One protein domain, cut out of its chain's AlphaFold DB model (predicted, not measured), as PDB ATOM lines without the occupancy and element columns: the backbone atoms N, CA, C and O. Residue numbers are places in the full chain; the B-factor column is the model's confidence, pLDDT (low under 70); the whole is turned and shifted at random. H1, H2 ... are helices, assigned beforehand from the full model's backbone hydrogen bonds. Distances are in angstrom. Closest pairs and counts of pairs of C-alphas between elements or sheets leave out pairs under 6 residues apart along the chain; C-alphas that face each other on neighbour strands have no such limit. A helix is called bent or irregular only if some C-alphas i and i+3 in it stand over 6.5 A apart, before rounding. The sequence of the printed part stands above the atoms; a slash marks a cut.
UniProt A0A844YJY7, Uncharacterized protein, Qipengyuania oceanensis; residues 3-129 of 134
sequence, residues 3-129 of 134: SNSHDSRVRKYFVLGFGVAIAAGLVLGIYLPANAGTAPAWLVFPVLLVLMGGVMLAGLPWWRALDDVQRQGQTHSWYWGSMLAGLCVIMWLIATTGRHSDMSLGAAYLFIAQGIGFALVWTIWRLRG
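Overview. This is residues 3 to 129 of the 134 residues of an uncharacterized protein of Qipengyuania oceanensis (UniProt A0A844YJY7). Two long helical hairpins, H1 with arm H2a and H3 with H4, lie along one long axis, H2a beside H3, while the shorter arm H2b of bent helix H2 crosses from one hairpin toward the other. H1, H2a, H3 and H4 make an open C round that axis, with H1 and H4 apart. The printed part has 127 residues with four named helices, H1 to H4 in order, and no named strand: all helix. It is a rod spanning 52 by 25 by 19 A, only just compact, close to loose, with a radius of gyration of the C-alphas of 16.2 A.

Along the chain. Find C-alpha 3 at (2.866, -37.176, 28.291); from there H1, residues 3 to 31, runs 42.0 A. H2, residues 41 to 72, was assigned as one helix by its hydrogen bonds but is bent, with C-alphas 58 and 61 7.4 A apart: look for arms H2a, residues 41 to 58, 25.5 A, and H2b, residues 61 to 72, 18.1 A. H3, residues 78 to 97, runs 27.0 A; H4, residues 102 to 127, runs 37.0 A to C-alpha 127 at (-6.168, -31.343, 39.279).

Arrangement. Residues 13 to 24 of H1 touch H2a, closest at C-alphas 17 and 58, 5.6 A, a hairpin at a shallow tilt of 17 degrees. H2b touches H1 at a steep tilt of 63 degrees, C-alphas 62 and 13 closest at 5.5 A. Residues 41 to 49 of H2a touch H3, C-alphas 41 and 95 closest at 4.8 A. H3 and H4 form a hairpin, C-alphas 93 and 104 closest at 5.5 A. O i to N i+4 pairs are all within hydrogen-bond range in H1, H3 and H4, 13 of 14 in H2a and 6 of 8 in H2b.

Size, cuts and confidence. The C-alphas of Ser 3 and Thr 38 are farthest apart, 52.2 A. The printed part has no cut and no long link. Mean pLDDT of the printed part is 70.8; 58 residues are under 70, among them 3 to 14 and 28 to 41.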
ATOM      1  N   SER A   3       4.204 -37.464  27.735       52.12
ATOM      2  CA  SER A   3       2.866 -37.176  28.291       52.12
ATOM      3  C   SER A   3       1.826 -36.729  27.251       52.12
ATOM      4  O   SER A   3       0.667 -37.128  27.344       52.12
ATOM      5  N   ASN A   4       2.229 -36.003  26.198       53.88
ATOM      6  CA  ASN A   4       1.299 -35.496  25.171       53.88
ATOM      7  C   ASN A   4       0.589 -36.610  24.374       53.88
ATOM      8  O   ASN A   4      -0.535 -36.433  23.900       53.88
ATOM      9  N   SER A   5       1.219 -37.779  24.240       61.50
ATOM     10  CA  SER A   5       0.684 -38.927  23.491       61.50
ATOM     11  C   SER A   5      -0.446 -39.646  24.237       61.50
ATOM     12  O   SER A   5      -1.401 -40.118  23.613       61.50
ATOM     13  N   HIS A   6      -0.365 -39.716  25.569       63.84
ATOM     14  CA  HIS A   6      -1.379 -40.381  26.382       63.84
ATOM     15  C   HIS A   6      -2.594 -39.476  26.614       63.84
ATOM     16  O   HIS A   6      -3.723 -39.913  26.385       63.84
ATOM     17  N   ASP A   7      -2.381 -38.209  26.976       65.12
ATOM     18  CA  ASP A   7      -3.480 -37.276  27.247       65.12
ATOM     19  C   ASP A   7      -4.313 -36.964  25.996       65.12
ATOM     20  O   ASP A   7      -5.543 -36.898  26.069       65.12
ATOM     21  N   SER A   8      -3.679 -36.857  24.823       68.31
ATOM     22  CA  SER A   8      -4.402 -36.690  23.554       68.31
ATOM     23  C   SER A   8      -5.233 -37.923  23.180       68.31
ATOM     24  O   SER A   8      -6.348 -37.773  22.678       68.31
ATOM     25  N   ARG A   9      -4.744 -39.137  23.471       66.50
ATOM     26  CA  ARG A   9      -5.516 -40.380  23.304       66.50
ATOM     27  C   ARG A   9      -6.714 -40.427  24.242       66.50
ATOM     28  O   ARG A   9      -7.823 -40.654  23.776       66.50
ATOM     29  N   VAL A  10      -6.518 -40.140  25.529       65.00
ATOM     30  CA  VAL A  10      -7.605 -40.115  26.524       65.00
ATOM     31  C   VAL A  10      -8.681 -39.108  26.125       65.00
ATOM     32  O   VAL A  10      -9.864 -39.426  26.189       65.00
ATOM     33  N   ARG A  11      -8.288 -37.926  25.638       67.38
ATOM     34  CA  ARG A  11      -9.229 -36.900  25.172       67.38
ATOM     35  C   ARG A  11      -9.997 -37.339  23.920       67.38
ATOM     36  O   ARG A  11     -11.202 -37.115  23.854       67.38
ATOM     37  N   LYS A  12      -9.342 -38.004  22.961       69.94
ATOM     38  CA  LYS A  12     -10.016 -38.597  21.789       69.94
ATOM     39  C   LYS A  12     -11.022 -39.672  22.198       69.94
ATOM     40  O   LYS A  12     -12.140 -39.658  21.700       69.94
ATOM     41  N   TYR A  13     -10.658 -40.557  23.123       67.69
ATOM     42  CA  TYR A  13     -11.564 -41.599  23.612       67.69
ATOM     43  C   TYR A  13     -12.715 -41.039  24.445       67.69
ATOM     44  O   TYR A  13     -13.826 -41.543  24.333       67.69
ATOM     45  N   PHE A  14     -12.484 -39.969  25.208       65.00
ATOM     46  CA  PHE A  14     -13.552 -39.249  25.896       65.00
ATOM     47  C   PHE A  14     -14.556 -38.666  24.898       65.00
ATOM     48  O   PHE A  14     -15.746 -38.930  25.009       65.00
ATOM     49  N   VAL A  15     -14.082 -37.936  23.882       70.44
ATOM     50  CA  VAL A  15     -14.949 -37.367  22.837       70.44
ATOM     51  C   VAL A  15     -15.707 -38.465  22.087       70.44
ATOM     52  O   VAL A  15     -16.893 -38.306  21.816       70.44
ATOM     53  N   LEU A  16     -15.053 -39.590  21.792       69.50
ATOM     54  CA  LEU A  16     -15.666 -40.709  21.078       69.50
ATOM     55  C   LEU A  16     -16.717 -41.425  21.937       69.50
ATOM     56  O   LEU A  16     -17.837 -41.615  21.479       69.50
ATOM     57  N   GLY A  17     -16.405 -41.749  23.194       64.38
ATOM     58  CA  GLY A  17     -17.358 -42.361  24.124       64.38
ATOM     59  C   GLY A  17     -18.557 -41.454  24.412       64.38
ATOM     60  O   GLY A  17     -19.696 -41.911  24.364       64.38
ATOM     61  N   PHE A  18     -18.318 -40.157  24.626       66.69
ATOM     62  CA  PHE A  18     -19.380 -39.173  24.853       66.69
ATOM     63  C   PHE A  18     -20.243 -38.973  23.600       66.69
ATOM     64  O   PHE A  18     -21.467 -38.940  23.687       66.69
ATOM     65  N   GLY A  19     -19.620 -38.914  22.419       69.19
ATOM     66  CA  GLY A  19     -20.323 -38.831  21.139       69.19
ATOM     67  C   GLY A  19     -21.204 -40.052  20.872       69.19
ATOM     68  O   GLY A  19     -22.361 -39.898  20.491       69.19
ATOM     69  N   VAL A  20     -20.696 -41.261  21.138       69.50
ATOM     70  CA  VAL A  20     -21.465 -42.510  21.001       69.50
ATOM     71  C   VAL A  20     -22.611 -42.566  22.016       69.50
ATOM     72  O   VAL A  20     -23.715 -42.960  21.649       69.50
ATOM     73  N   ALA A  21     -22.403 -42.110  23.255       65.56
ATOM     74  CA  ALA A  21     -23.460 -42.032  24.265       65.56
ATOM     75  C   ALA A  21     -24.581 -41.053  23.869       65.56
ATOM     76  O   ALA A  21     -25.759 -41.392  23.985       65.56
ATOM     77  N   ILE A  22     -24.233 -39.870  23.344       71.69
ATOM     78  CA  ILE A  22     -25.212 -38.900  22.825       71.69
ATOM     79  C   ILE A  22     -25.973 -39.495  21.638       71.69
ATOM     80  O   ILE A  22     -27.200 -39.428  21.609       71.69
ATOM     81  N   ALA A  23     -25.269 -40.093  20.674       71.00
ATOM     82  CA  ALA A  23     -25.894 -40.702  19.503       71.00
ATOM     83  C   ALA A  23     -26.854 -41.832  19.903       71.00
ATOM     84  O   ALA A  23     -27.985 -41.869  19.425       71.00
ATOM     85  N   ALA A  24     -26.446 -42.703  20.829       66.75
ATOM     86  CA  ALA A  24     -27.299 -43.755  21.369       66.75
ATOM     87  C   ALA A  24     -28.532 -43.171  22.079       66.75
ATOM     88  O   ALA A  24     -29.644 -43.625  21.831       66.75
ATOM     89  N   GLY A  25     -28.360 -42.129  22.900       64.62
ATOM     90  CA  GLY A  25     -29.465 -41.432  23.560       64.62
ATOM     91  C   GLY A  25     -30.450 -40.788  22.577       64.62
ATOM     92  O   GLY A  25     -31.658 -40.892  22.774       64.62
ATOM     93  N   LEU A  26     -29.955 -40.184  21.493       71.44
ATOM     94  CA  LEU A  26     -30.784 -39.603  20.431       71.44
ATOM     95  C   LEU A  26     -31.551 -40.674  19.654       71.44
ATOM     96  O   LEU A  26     -32.755 -40.537  19.460       71.44
ATOM     97  N   VAL A  27     -30.880 -41.757  19.253       71.06
ATOM     98  CA  VAL A  27     -31.521 -42.901  18.588       71.06
ATOM     99  C   VAL A  27     -32.613 -43.468  19.493       71.06
ATOM    100  O   VAL A  27     -33.757 -43.604  19.071       71.06
ATOM    101  N   LEU A  28     -32.315 -43.708  20.768       66.31
ATOM    102  CA  LEU A  28     -33.312 -44.195  21.718       66.31
ATOM    103  C   LEU A  28     -34.466 -43.198  21.900       66.31
ATOM    104  O   LEU A  28     -35.619 -43.609  21.889       66.31
ATOM    105  N   GLY A  29     -34.191 -41.899  22.006       63.12
ATOM    106  CA  GLY A  29     -35.221 -40.871  22.177       63.12
ATOM    107  C   GLY A  29     -36.148 -40.696  20.971       63.12
ATOM    108  O   GLY A  29     -37.318 -40.362  21.157       63.12
ATOM    109  N   ILE A  30     -35.642 -40.933  19.757       68.12
ATOM    110  CA  ILE A  30     -36.406 -40.835  18.504       68.12
ATOM    111  C   ILE A  30     -37.203 -42.120  18.247       68.12
ATOM    112  O   ILE A  30     -38.367 -42.051  17.856       68.12
ATOM    113  N   TYR A  31     -36.587 -43.288  18.457       63.31
ATOM    114  CA  TYR A  31     -37.166 -44.580  18.076       63.31
ATOM    115  C   TYR A  31     -37.960 -45.275  19.191       63.31
ATOM    116  O   TYR A  31     -38.759 -46.157  18.882       63.31
ATOM    117  N   LEU A  32     -37.800 -44.891  20.466       63.56
ATOM    118  CA  LEU A  32     -38.699 -45.323  21.543       63.56
ATOM    119  C   LEU A  32     -39.770 -44.251  21.783       63.56
ATOM    120  O   LEU A  32     -39.503 -43.263  22.478       63.56
ATOM    121  N   PRO A  33     -40.992 -44.425  21.242       58.53
ATOM    122  CA  PRO A  33     -42.071 -43.482  21.484       58.53
ATOM    123  C   PRO A  33     -42.345 -43.339  22.986       58.53
ATOM    124  O   PRO A  33     -42.308 -44.302  23.751       58.53
ATOM    125  N   ALA A  34     -42.665 -42.114  23.412       54.12
ATOM    126  CA  ALA A  34     -42.946 -41.771  24.809       54.12
ATOM    127  C   ALA A  34     -44.070 -42.606  25.448       54.12
ATOM    128  O   ALA A  34     -44.105 -42.755  26.666       54.12
ATOM    129  N   ASN A  35     -44.940 -43.165  24.602       52.16
ATOM    130  CA  ASN A  35     -46.104 -43.969  24.952       52.16
ATOM    131  C   ASN A  35     -45.900 -45.456  24.608       52.16
ATOM    132  O   ASN A  35     -46.865 -46.142  24.281       52.16
ATOM    133  N   ALA A  36     -44.661 -45.962  24.639       50.41
ATOM    134  CA  ALA A  36     -44.317 -47.358  24.348       50.41
ATOM    135  C   ALA A  36     -44.827 -48.369  25.401       50.41
ATOM    136  O   ALA A  36     -44.141 -49.336  25.714       50.41
ATOM    137  N   GLY A  37     -46.054 -48.206  25.903       50.00
ATOM    138  CA  GLY A  37     -46.782 -49.265  26.604       50.00
ATOM    139  C   GLY A  37     -47.132 -50.463  25.707       50.00
ATOM    140  O   GLY A  37     -47.744 -51.413  26.176       50.00
ATOM    141  N   THR A  38     -46.767 -50.433  24.419       52.72
ATOM    142  CA  THR A  38     -47.061 -51.481  23.428       52.72
ATOM    143  C   THR A  38     -45.827 -52.209  22.895       52.72
ATOM    144  O   THR A  38     -45.977 -53.228  22.224       52.72
ATOM    145  N   ALA A  39     -44.608 -51.729  23.173       61.00
ATOM    146  CA  ALA A  39     -43.400 -52.433  22.753       61.00
ATOM    147  C   ALA A  39     -43.107 -53.568  23.750       61.00
ATOM    148  O   ALA A  39     -43.046 -53.312  24.954       61.00
ATOM    149  N   PRO A  40     -42.910 -54.818  23.300       68.75
ATOM    150  CA  PRO A  40     -42.669 -55.914  24.223       68.75
ATOM    151  C   PRO A  40     -41.369 -55.693  25.006       68.75
ATOM    152  O   PRO A  40     -40.310 -55.486  24.409       68.75
ATOM    153  N   ALA A  41     -41.426 -55.791  26.336       65.62
ATOM    154  CA  ALA A  41     -40.260 -55.624  27.212       65.62
ATOM    155  C   ALA A  41     -39.085 -56.544  26.823       65.62
ATOM    156  O   ALA A  41     -37.923 -56.148  26.912       65.62
ATOM    157  N   TRP A  42     -39.396 -57.744  26.314       71.12
ATOM    158  CA  TRP A  42     -38.414 -58.714  25.823       71.12
ATOM    159  C   TRP A  42     -37.649 -58.247  24.577       71.12
ATOM    160  O   TRP A  42     -36.574 -58.767  24.318       71.12
ATOM    161  N   LEU A  43     -38.170 -57.273  23.823       72.12
ATOM    162  CA  LEU A  43     -37.496 -56.660  22.675       72.12
ATOM    163  C   LEU A  43     -36.728 -55.398  23.095       72.12
ATOM    164  O   LEU A  43     -35.593 -55.180  22.674       72.12
ATOM    165  N   VAL A  44     -37.332 -54.575  23.956       69.19
ATOM    166  CA  VAL A  44     -36.757 -53.296  24.402       69.19
ATOM    167  C   VAL A  44     -35.502 -53.513  25.249       69.19
ATOM    168  O   VAL A  44     -34.493 -52.839  25.041       69.19
ATOM    169  N   PHE A  45     -35.530 -54.478  26.172       70.44
ATOM    170  CA  PHE A  45     -34.414 -54.726  27.083       70.44
ATOM    171  C   PHE A  45     -33.128 -55.187  26.367       70.44
ATOM    172  O   PHE A  45     -32.094 -54.555  26.589       70.44
ATOM    173  N   PRO A  46     -33.140 -56.186  25.456       73.75
ATOM    174  CA  PRO A  46     -31.940 -56.577  24.713       73.75
ATOM    175  C   PRO A  46     -31.376 -55.467  23.828       73.75
ATOM    176  O   PRO A  46     -30.160 -55.313  23.753       73.75
ATOM    177  N   VAL A  47     -32.232 -54.666  23.181       73.56
ATOM    178  CA  VAL A  47     -31.787 -53.542  22.339       73.56
ATOM    179  C   VAL A  47     -31.053 -52.495  23.177       73.56
ATOM    180  O   VAL A  47     -29.969 -52.051  22.796       73.56
ATOM    181  N   LEU A  48     -31.602 -52.144  24.344       70.94
ATOM    182  CA  LEU A  48     -30.949 -51.242  25.294       70.94
ATOM    183  C   LEU A  48     -29.602 -51.807  25.773       70.94
ATOM    184  O   LEU A  48     -28.603 -51.084  25.784       70.94
ATOM    185  N   LEU A  49     -29.560 -53.101  26.095       76.00
ATOM    186  CA  LEU A  49     -28.351 -53.808  26.521       76.00
ATOM    187  C   LEU A  49     -27.258 -53.800  25.451       76.00
ATOM    188  O   LEU A  49     -26.107 -53.508  25.761       76.00
ATOM    189  N   VAL A  50     -27.604 -54.080  24.192       76.62
ATOM    190  CA  VAL A  50     -26.652 -54.068  23.071       76.62
ATOM    191  C   VAL A  50     -26.133 -52.656  22.818       76.62
ATOM    192  O   VAL A  50     -24.927 -52.468  22.657       76.62
ATOM    193  N   LEU A  51     -27.016 -51.654  22.827       72.50
ATOM    194  CA  LEU A  51     -26.625 -50.261  22.612       72.50
ATOM    195  C   LEU A  51     -25.673 -49.772  23.698       72.50
ATOM    196  O   LEU A  51     -24.613 -49.233  23.372       72.50
ATOM    197  N   MET A  52     -25.985 -49.998  24.977       74.62
ATOM    198  CA  MET A  52     -25.057 -49.570  26.021       74.62
ATOM    199  C   MET A  52     -23.829 -50.467  26.116       74.62
ATOM    200  O   MET A  52     -22.744 -49.953  26.366       74.62
ATOM    201  N   GLY A  53     -23.940 -51.766  25.848       73.38
ATOM    202  CA  GLY A  53     -22.772 -52.631  25.684       73.38
ATOM    203  C   GLY A  53     -21.805 -52.047  24.649       73.38
ATOM    204  O   GLY A  53     -20.613 -51.919  24.919       73.38
ATOM    205  N   GLY A  54     -22.333 -51.567  23.519       73.50
ATOM    206  CA  GLY A  54     -21.578 -50.833  22.504       73.50
ATOM    207  C   GLY A  54     -20.948 -49.537  23.026       73.50
ATOM    208  O   GLY A  54     -19.759 -49.312  22.809       73.50
ATOM    209  N   VAL A  55     -21.699 -48.711  23.763       71.25
ATOM    210  CA  VAL A  55     -21.181 -47.479  24.396       71.25
ATOM    211  C   VAL A  55     -20.053 -47.796  25.389       71.25
ATOM    212  O   VAL A  55     -19.020 -47.127  25.385       71.25
ATOM    213  N   MET A  56     -20.207 -48.834  26.214       70.94
ATOM    214  CA  MET A  56     -19.203 -49.240  27.200       70.94
ATOM    215  C   MET A  56     -17.941 -49.791  26.534       70.94
ATOM    216  O   MET A  56     -16.836 -49.441  26.954       70.94
ATOM    217  N   LEU A  57     -18.086 -50.586  25.471       72.94
ATOM    218  CA  LEU A  57     -16.962 -51.073  24.666       72.94
ATOM    219  C   LEU A  57     -16.250 -49.933  23.924       72.94
ATOM    220  O   LEU A  57     -15.022 -49.905  23.878       72.94
ATOM    221  N   ALA A  58     -16.989 -48.955  23.397       69.12
ATOM    222  CA  ALA A  58     -16.403 -47.762  22.784       69.12
ATOM    223  C   ALA A  58     -15.664 -46.891  23.818       69.12
ATOM    224  O   ALA A  58     -14.605 -46.332  23.529       69.12
ATOM    225  N   GLY A  59     -16.194 -46.814  25.042       66.75
ATOM    226  CA  GLY A  59     -15.579 -46.121  26.172       66.75
ATOM    227  C   GLY A  59     -14.426 -46.880  26.832       66.75
ATOM    228  O   GLY A  59     -13.702 -46.283  27.626       66.75
ATOM    229  N   LEU A  60     -14.210 -48.166  26.515       70.88
ATOM    230  CA  LEU A  60     -13.238 -49.050  27.180       70.88
ATOM    231  C   LEU A  60     -11.834 -48.440  27.333       70.88
ATOM    232  O   LEU A  60     -11.250 -48.562  28.411       70.88
ATOM    233  N   PRO A  61     -11.272 -47.751  26.323       67.00
ATOM    234  CA  PRO A  61      -9.961 -47.127  26.459       67.00
ATOM    235  C   PRO A  61      -9.950 -45.944  27.438       67.00
ATOM    236  O   PRO A  61      -8.956 -45.740  28.133       67.00
ATOM    237  N   TRP A  62     -11.039 -45.169  27.509       68.06
ATOM    238  CA  TRP A  62     -11.185 -44.091  28.491       68.06
ATOM    239  C   TRP A  62     -11.344 -44.667  29.895       68.06
ATOM    240  O   TRP A  62     -10.635 -44.260  30.812       68.06
ATOM    241  N   TRP A  63     -12.195 -45.681  30.037       67.94
ATOM    242  CA  TRP A  63     -12.395 -46.380  31.295       67.94
ATOM    243  C   TRP A  63     -11.102 -47.012  31.841       67.94
ATOM    244  O   TRP A  63     -10.827 -46.921  33.033       67.94
ATOM    245  N   ARG A  64     -10.249 -47.578  30.978       70.94
ATOM    246  CA  ARG A  64      -8.923 -48.090  31.373       70.94
ATOM    247  C   ARG A  64      -7.984 -47.003  31.898       70.94
ATOM    248  O   ARG A  64      -7.156 -47.298  32.742       70.94
ATOM    249  N   ALA A  65      -8.112 -45.763  31.429       65.81
ATOM    250  CA  ALA A  65      -7.342 -44.640  31.972       65.81
ATOM    251  C   ALA A  65      -7.900 -44.133  33.316       65.81
ATOM    252  O   ALA A  65      -7.194 -43.468  34.070       65.81
ATOM    253  N   LEU A  66      -9.170 -44.423  33.618       65.69
ATOM    254  CA  LEU A  66      -9.777 -44.173  34.928       65.69
ATOM    255  C   LEU A  66      -9.411 -45.249  35.958       65.69
ATOM    256  O   LEU A  66      -9.449 -44.968  37.154       65.69
ATOM    257  N   ASP A  67      -9.015 -46.439  35.497       67.69
ATOM    258  CA  ASP A  67      -8.546 -47.548  36.337       67.69
ATOM    259  C   ASP A  67      -7.360 -47.131  37.223       67.69
ATOM    260  O   ASP A  67      -7.251 -47.592  38.352       67.69
ATOM    261  N   ASP A  68      -6.533 -46.171  36.792       70.06
ATOM    262  CA  ASP A  68      -5.448 -45.617  37.617       70.06
ATOM    263  C   ASP A  68      -5.968 -44.956  38.906       70.06
ATOM    264  O   ASP A  68      -5.375 -45.117  39.971       70.06
ATOM    265  N   VAL A  69      -7.114 -44.268  38.845       66.81
ATOM    266  CA  VAL A  69      -7.764 -43.690  40.037       66.81
ATOM    267  C   VAL A  69      -8.271 -44.794  40.954       66.81
ATOM    268  O   VAL A  69      -8.151 -44.693  42.173       66.81
ATOM    269  N   GLN A  70      -8.812 -45.866  40.374       68.62
ATOM    270  CA  GLN A  70      -9.314 -47.005  41.138       68.62
ATOM    271  C   GLN A  70      -8.190 -47.805  41.796       68.62
ATOM    272  O   GLN A  70      -8.351 -48.227  42.940       68.62
ATOM    273  N   ARG A  71      -7.060 -47.989  41.107       68.19
ATOM    274  CA  ARG A  71      -5.868 -48.655  41.641       68.19
ATOM    275  C   ARG A  71      -5.266 -47.862  42.791       68.19
ATOM    276  O   ARG A  71      -4.999 -48.443  43.836       68.19
ATOM    277  N   GLN A  72      -5.145 -46.541  42.641       70.00
ATOM    278  CA  GLN A  72      -4.693 -45.664  43.728       70.00
ATOM    279  C   GLN A  72      -5.687 -45.616  44.899       70.00
ATOM    280  O   GLN A  72      -5.278 -45.509  46.049       70.00
ATOM    281  N   GLY A  73      -6.989 -45.711  44.623       66.81
ATOM    282  CA  GLY A  73      -8.042 -45.730  45.641       66.81
ATOM    283  C   GLY A  73      -8.356 -47.107  46.236       66.81
ATOM    284  O   GLY A  73      -9.275 -47.199  47.042       66.81
ATOM    285  N   GLN A  74      -7.666 -48.178  45.819       65.25
ATOM    286  CA  GLN A  74      -7.971 -49.585  46.151       65.25
ATOM    287  C   GLN A  74      -9.416 -50.044  45.852       65.25
ATOM    288  O   GLN A  74      -9.870 -51.092  46.310       65.25
ATOM    289  N   THR A  75     -10.162 -49.311  45.029       62.12
ATOM    290  CA  THR A  75     -11.548 -49.637  44.668       62.12
ATOM    291  C   THR A  75     -11.580 -50.445  43.374       62.12
ATOM    292  O   THR A  75     -12.031 -49.951  42.340       62.12
ATOM    293  N   HIS A  76     -11.084 -51.683  43.413       55.53
ATOM    294  CA  HIS A  76     -10.811 -52.495  42.216       55.53
ATOM    295  C   HIS A  76     -12.062 -52.931  41.416       55.53
ATOM    296  O   HIS A  76     -11.934 -53.417  40.295       55.53
ATOM    297  N   SER A  77     -13.274 -52.755  41.958       56.28
ATOM    298  CA  SER A  77     -14.515 -53.258  41.341       56.28
ATOM    299  C   SER A  77     -15.674 -52.266  41.286       56.28
ATOM    300  O   SER A  77     -16.658 -52.555  40.603       56.28
ATOM    301  N   TRP A  78     -15.572 -51.114  41.968       59.91
ATOM    302  CA  TRP A  78     -16.710 -50.203  42.116       59.91
ATOM    303  C   TRP A  78     -17.244 -49.838  40.742       59.91
ATOM    304  O   TRP A  78     -18.399 -50.086  40.443       59.91
ATOM    305  N   TYR A  79     -16.405 -49.294  39.875       63.72
ATOM    306  CA  TYR A  79     -16.933 -48.567  38.743       63.72
ATOM    307  C   TYR A  79     -17.466 -49.450  37.617       63.72
ATOM    308  O   TYR A  79     -18.595 -49.278  37.175       63.72
ATOM    309  N   TRP A  80     -16.691 -50.451  37.208       63.88
ATOM    310  CA  TRP A  80     -17.083 -51.362  36.139       63.88
ATOM    311  C   TRP A  80     -18.256 -52.258  36.522       63.88
ATOM    312  O   TRP A  80     -19.160 -52.453  35.717       63.88
ATOM    313  N   GLY A  81     -18.246 -52.782  37.750       67.88
ATOM    314  CA  GLY A  81     -19.296 -53.672  38.231       67.88
ATOM    315  C   GLY A  81     -20.569 -52.917  38.593       67.88
ATOM    316  O   GLY A  81     -21.650 -53.298  38.148       67.88
ATOM    317  N   SER A  82     -20.460 -51.830  39.366       68.81
ATOM    318  CA  SER A  82     -21.642 -51.138  39.887       68.81
ATOM    319  C   SER A  82     -22.323 -50.250  38.850       68.81
ATOM    320  O   SER A  82     -23.553 -50.237  38.823       68.81
ATOM    321  N   MET A  83     -21.586 -49.588  37.940       72.62
ATOM    322  CA  MET A  83     -22.246 -48.870  36.843       72.62
ATOM    323  C   MET A  83     -22.932 -49.836  35.891       72.62
ATOM    324  O   MET A  83     -24.071 -49.586  35.519       72.62
ATOM    325  N   LEU A  84     -22.283 -50.942  35.515       74.06
ATOM    326  CA  LEU A  84     -22.885 -51.903  34.595       74.06
ATOM    327  C   LEU A  84     -24.125 -52.555  35.220       74.06
ATOM    328  O   LEU A  84     -25.176 -52.598  34.585       74.06
ATOM    329  N   ALA A  85     -24.045 -52.975  36.485       76.19
ATOM    330  CA  ALA A  85     -25.190 -53.522  37.207       76.19
ATOM    331  C   ALA A  85     -26.320 -52.492  37.377       76.19
ATOM    332  O   ALA A  85     -27.472 -52.795  37.068       76.19
ATOM    333  N   GLY A  86     -26.007 -51.267  37.811       77.38
ATOM    334  CA  GLY A  86     -26.999 -50.202  37.985       77.38
ATOM    335  C   GLY A  86     -27.691 -49.831  36.674       77.38
ATOM    336  O   GLY A  86     -28.900 -49.612  36.634       77.38
ATOM    337  N   LEU A  87     -26.945 -49.850  35.578       79.56
ATOM    338  CA  LEU A  87     -27.454 -49.546  34.255       79.56
ATOM    339  C   LEU A  87     -28.337 -50.671  33.696       79.56
ATOM    340  O   LEU A  87     -29.399 -50.385  33.142       79.56
ATOM    341  N   CYS A  88     -27.985 -51.939  33.932       79.44
ATOM    342  CA  CYS A  88     -28.870 -53.076  33.661       79.44
ATOM    343  C   CYS A  88     -30.190 -52.974  34.442       79.44
ATOM    344  O   CYS A  88     -31.258 -53.208  33.875       79.44
ATOM    345  N   VAL A  89     -30.138 -52.582  35.719       81.69
ATOM    346  CA  VAL A  89     -31.339 -52.392  36.551       81.69
ATOM    347  C   VAL A  89     -32.220 -51.268  36.002       81.69
ATOM    348  O   VAL A  89     -33.431 -51.442  35.902       81.69
ATOM    349  N   ILE A  90     -31.638 -50.146  35.577       81.94
ATOM    350  CA  ILE A  90     -32.392 -49.031  34.976       81.94
ATOM    351  C   ILE A  90     -33.062 -49.454  33.674       81.94
ATOM    352  O   ILE A  90     -34.232 -49.144  33.461       81.94
ATOM    353  N   MET A  91     -32.362 -50.197  32.816       80.50
ATOM    354  CA  MET A  91     -32.947 -50.727  31.582       80.50
ATOM    355  C   MET A  91     -34.095 -51.688  31.858       80.50
ATOM    356  O   MET A  91     -35.116 -51.628  31.177       80.50
ATOM    357  N   TRP A  92     -33.939 -52.553  32.857       77.62
ATOM    358  CA  TRP A  92     -34.993 -53.465  33.275       77.62
ATOM    359  C   TRP A  92     -36.209 -52.703  33.814       77.62
ATOM    360  O   TRP A  92     -37.333 -52.986  33.400       77.62
ATOM    361  N   LEU A  93     -36.001 -51.680  34.648       77.56
ATOM    362  CA  LEU A  93     -37.072 -50.806  35.135       77.56
ATOM    363  C   LEU A  93     -37.775 -50.078  33.985       77.56
ATOM    364  O   LEU A  93     -39.001 -50.079  33.932       77.56
ATOM    365  N   ILE A  94     -37.030 -49.505  33.037       76.19
ATOM    366  CA  ILE A  94     -37.608 -48.827  31.863       76.19
ATOM    367  C   ILE A  94     -38.427 -49.810  31.021       76.19
ATOM    368  O   ILE A  94     -39.518 -49.464  30.571       76.19
ATOM    369  N   ALA A  95     -37.929 -51.032  30.820       73.88
ATOM    370  CA  ALA A  95     -38.617 -52.052  30.037       73.88
ATOM    371  C   ALA A  95     -39.886 -52.588  30.725       73.88
ATOM    372  O   ALA A  95     -40.832 -52.952  30.035       73.88
ATOM    373  N   THR A  96     -39.914 -52.649  32.060       77.00
ATOM    374  CA  THR A  96     -41.019 -53.258  32.826       77.00
ATOM    375  C   THR A  96     -42.059 -52.257  33.317       77.00
ATOM    376  O   THR A  96     -43.242 -52.575  33.350       77.00
ATOM    377  N   THR A  97     -41.633 -51.051  33.687       77.81
ATOM    378  CA  THR A  97     -42.500 -50.013  34.273       77.81
ATOM    379  C   THR A  97     -42.745 -48.835  33.330       77.81
ATOM    380  O   THR A  97     -43.619 -48.010  33.583       77.81
ATOM    381  N   GLY A  98     -42.014 -48.775  32.213       69.88
ATOM    382  CA  GLY A  98     -42.060 -47.677  31.256       69.88
ATOM    383  C   GLY A  98     -41.140 -46.517  31.645       69.88
ATOM    384  O   GLY A  98     -40.836 -46.285  32.811       69.88
ATOM    385  N   ARG A  99     -40.700 -45.739  30.648       70.69
ATOM    386  CA  ARG A  99     -39.687 -44.678  30.833       70.69
ATOM    387  C   ARG A  99     -40.100 -43.547  31.786       70.69
ATOM    388  O   ARG A  99     -39.237 -42.841  32.288       70.69
ATOM    389  N   HIS A 100     -41.406 -43.340  31.946       74.56
ATOM    390  CA  HIS A 100     -41.997 -42.229  32.701       74.56
ATOM    391  C   HIS A 100     -42.491 -42.647  34.085       74.56
ATOM    392  O   HIS A 100     -43.152 -41.858  34.750       74.56
ATOM    393  N   SER A 101     -42.218 -43.882  34.515       79.12
ATOM    394  CA  SER A 101     -42.542 -44.287  35.877       79.12
ATOM    395  C   SER A 101     -41.650 -43.542  36.872       79.12
ATOM    396  O   SER A 101     -40.466 -43.301  36.607       79.12
ATOM    397  N   ASP A 102     -42.196 -43.228  38.046       83.50
ATOM    398  CA  ASP A 102     -41.434 -42.583  39.122       83.50
ATOM    399  C   ASP A 102     -40.196 -43.410  39.508       83.50
ATOM    400  O   ASP A 102     -39.135 -42.858  39.802       83.50
ATOM    401  N   MET A 103     -40.295 -44.744  39.433       79.56
ATOM    402  CA  MET A 103     -39.175 -45.653  39.689       79.56
ATOM    403  C   MET A 103     -38.083 -45.560  38.618       79.56
ATOM    404  O   MET A 103     -36.903 -45.479  38.960       79.56
ATOM    405  N   SER A 104     -38.444 -45.552  37.333       78.06
ATOM    406  CA  SER A 104     -37.478 -45.428  36.236       78.06
ATOM    407  C   SER A 104     -36.796 -44.066  36.229       78.06
ATOM    408  O   SER A 104     -35.579 -44.001  36.046       78.06
ATOM    409  N   LEU A 105     -37.549 -42.991  36.475       79.44
ATOM    410  CA  LEU A 105     -37.002 -41.639  36.581       79.44
ATOM    411  C   LEU A 105     -36.081 -41.507  37.796       79.44
ATOM    412  O   LEU A 105     -34.957 -41.026  37.654       79.44
ATOM    413  N   GLY A 106     -36.500 -42.001  38.963       81.50
ATOM    414  CA  GLY A 106     -35.676 -42.008  40.173       81.50
ATOM    415  C   GLY A 106     -34.367 -42.780  39.990       81.50
ATOM    416  O   GLY A 106     -33.296 -42.275  40.330       81.50
ATOM    417  N   ALA A 107     -34.426 -43.970  39.386       82.38
ATOM    418  CA  ALA A 107     -33.241 -44.773  39.096       82.38
ATOM    419  C   ALA A 107     -32.310 -44.085  38.077       82.38
ATOM    420  O   ALA A 107     -31.090 -44.083  38.257       82.38
ATOM    421  N   ALA A 108     -32.871 -43.443  37.048       79.88
ATOM    422  CA  ALA A 108     -32.102 -42.660  36.085       79.88
ATOM    423  C   ALA A 108     -31.414 -41.450  36.744       79.88
ATOM    424  O   ALA A 108     -30.222 -41.232  36.521       79.88
ATOM    425  N   TYR A 109     -32.117 -40.698  37.596       81.69
ATOM    426  CA  TYR A 109     -31.533 -39.571  38.329       81.69
ATOM    427  C   TYR A 109     -30.418 -40.010  39.273       81.69
ATOM    428  O   TYR A 109     -29.369 -39.366  39.304       81.69
ATOM    429  N   LEU A 110     -30.601 -41.118  39.994       82.44
ATOM    430  CA  LEU A 110     -29.566 -41.673  40.863       82.44
ATOM    431  C   LEU A 110     -28.305 -42.031  40.067       82.44
ATOM    432  O   LEU A 110     -27.192 -41.718  40.491       82.44
ATOM    433  N   PHE A 111     -28.469 -42.650  38.900       80.44
ATOM    434  CA  PHE A 111     -27.349 -43.012  38.036       80.44
ATOM    435  C   PHE A 111     -26.611 -41.794  37.486       80.44
ATOM    436  O   PHE A 111     -25.380 -41.748  37.513       80.44
ATOM    437  N   ILE A 112     -27.354 -40.774  37.049       80.19
ATOM    438  CA  ILE A 112     -26.780 -39.497  36.616       80.19
ATOM    439  C   ILE A 112     -26.022 -38.841  37.776       80.19
ATOM    440  O   ILE A 112     -24.886 -38.405  37.589       80.19
ATOM    441  N   ALA A 113     -26.598 -38.815  38.980       80.19
ATOM    442  CA  ALA A 113     -25.959 -38.253  40.165       80.19
ATOM    443  C   ALA A 113     -24.656 -38.986  40.522       80.19
ATOM    444  O   ALA A 113     -23.653 -38.332  40.809       80.19
ATOM    445  N   GLN A 114     -24.628 -40.321  40.432       79.88
ATOM    446  CA  GLN A 114     -23.396 -41.100  40.605       79.88
ATOM    447  C   GLN A 114     -22.349 -40.762  39.537       79.88
ATOM    448  O   GLN A 114     -21.180 -40.564  39.870       79.88
ATOM    449  N   GLY A 115     -22.760 -40.641  38.271       78.38
ATOM    450  CA  GLY A 115     -21.872 -40.245  37.177       78.38
ATOM    451  C   GLY A 115     -21.270 -38.849  37.376       78.38
ATOM    452  O   GLY A 115     -20.063 -38.669  37.208       78.38
ATOM    453  N   ILE A 116     -22.080 -37.872  37.790       78.62
ATOM    454  CA  ILE A 116     -21.624 -36.506  38.097       78.62
ATOM    455  C   ILE A 116     -20.686 -36.507  39.307       78.62
ATOM    456  O   ILE A 116     -19.613 -35.908  39.245       78.62
ATOM    457  N   GLY A 117     -21.055 -37.201  40.386       80.44
ATOM    458  CA  GLY A 117     -20.222 -37.322  41.583       80.44
ATOM    459  C   GLY A 117     -18.850 -37.912  41.257       80.44
ATOM    460  O   GLY A 117     -17.825 -37.357  41.653       80.44
ATOM    461  N   PHE A 118     -18.819 -38.969  40.445       77.00
ATOM    462  CA  PHE A 118     -17.574 -39.544  39.949       77.00
ATOM    463  C   PHE A 118     -16.775 -38.550  39.099       77.00
ATOM    464  O   PHE A 118     -15.580 -38.374  39.329       77.00
ATOM    465  N   ALA A 119     -17.411 -37.868  38.141       76.81
ATOM    466  CA  ALA A 119     -16.735 -36.900  37.278       76.81
ATOM    467  C   ALA A 119     -16.101 -35.749  38.080       76.81
ATOM    468  O   ALA A 119     -14.989 -35.314  37.763       76.81
ATOM    469  N   LEU A 120     -16.770 -35.289  39.142       80.94
ATOM    470  CA  LEU A 120     -16.240 -34.286  40.064       80.94
ATOM    471  C   LEU A 120     -15.021 -34.812  40.824       80.94
ATOM    472  O   LEU A 120     -13.968 -34.173  40.793       80.94
ATOM    473  N   VAL A 121     -15.129 -35.988  41.449       80.06
ATOM    474  CA  VAL A 121     -14.015 -36.615  42.181       80.06
ATOM    475  C   VAL A 121     -12.823 -36.849  41.258       80.06
ATOM    476  O   VAL A 121     -11.697 -36.500  41.606       80.06
ATOM    477  N   TRP A 122     -13.065 -37.366  40.055       77.19
ATOM    478  CA  TRP A 122     -12.029 -37.583  39.055       77.19
ATOM    479  C   TRP A 122     -11.349 -36.280  38.628       77.19
ATOM    480  O   TRP A 122     -10.121 -36.221  38.543       77.19
ATOM    481  N   THR A 123     -12.124 -35.218  38.391       77.81
ATOM    482  CA  THR A 123     -11.579 -33.905  38.019       77.81
ATOM    483  C   THR A 123     -10.718 -33.343  39.144       77.81
ATOM    484  O   THR A 123      -9.599 -32.900  38.893       77.81
ATOM    485  N   ILE A 124     -11.188 -33.420  40.393       82.12
ATOM    486  CA  ILE A 124     -10.427 -32.985  41.571       82.12
ATOM    487  C   ILE A 124      -9.136 -33.800  41.715       82.12
ATOM    488  O   ILE A 124      -8.067 -33.218  41.899       82.12
ATOM    489  N   TRP A 125      -9.207 -35.128  41.591       77.06
ATOM    490  CA  TRP A 125      -8.036 -36.009  41.630       77.06
ATOM    491  C   TRP A 125      -7.019 -35.645  40.541       77.06
ATOM    492  O   TRP A 125      -5.822 -35.525  40.811       77.06
ATOM    493  N   ARG A 126      -7.497 -35.386  39.320       74.25
ATOM    494  CA  ARG A 126      -6.651 -35.007  38.185       74.25
ATOM    495  C   ARG A 126      -5.983 -33.648  38.398       74.25
ATOM    496  O   ARG A 126      -4.811 -33.503  38.062       74.25
ATOM    497  N   LEU A 127      -6.699 -32.675  38.964       80.94
ATOM    498  CA  LEU A 127      -6.168 -31.343  39.279       80.94
ATOM    499  C   LEU A 127      -5.147 -31.366  40.425       80.94
ATOM    500  O   LEU A 127      -4.233 -30.548  40.437       80.94
ATOM    501  N   ARG A 128      -5.259 -32.318  41.359       80.81
ATOM    502  CA  ARG A 128      -4.322 -32.488  42.484       80.81
ATOM    503  C   ARG A 128      -3.008 -33.192  42.118       80.81
ATOM    504  O   ARG A 128      -2.207 -33.459  43.005       80.81
ATOM    505  N   GLY A 129      -2.761 -33.460  40.835       65.88
ATOM    506  CA  GLY A 129      -1.452 -33.903  40.344       65.88
ATOM    507  C   GLY A 129      -1.245 -35.414  40.242       65.88
ATOM    508  O   GLY A 129      -0.148 -35.811  39.865       65.88
TER     509      GLY A 129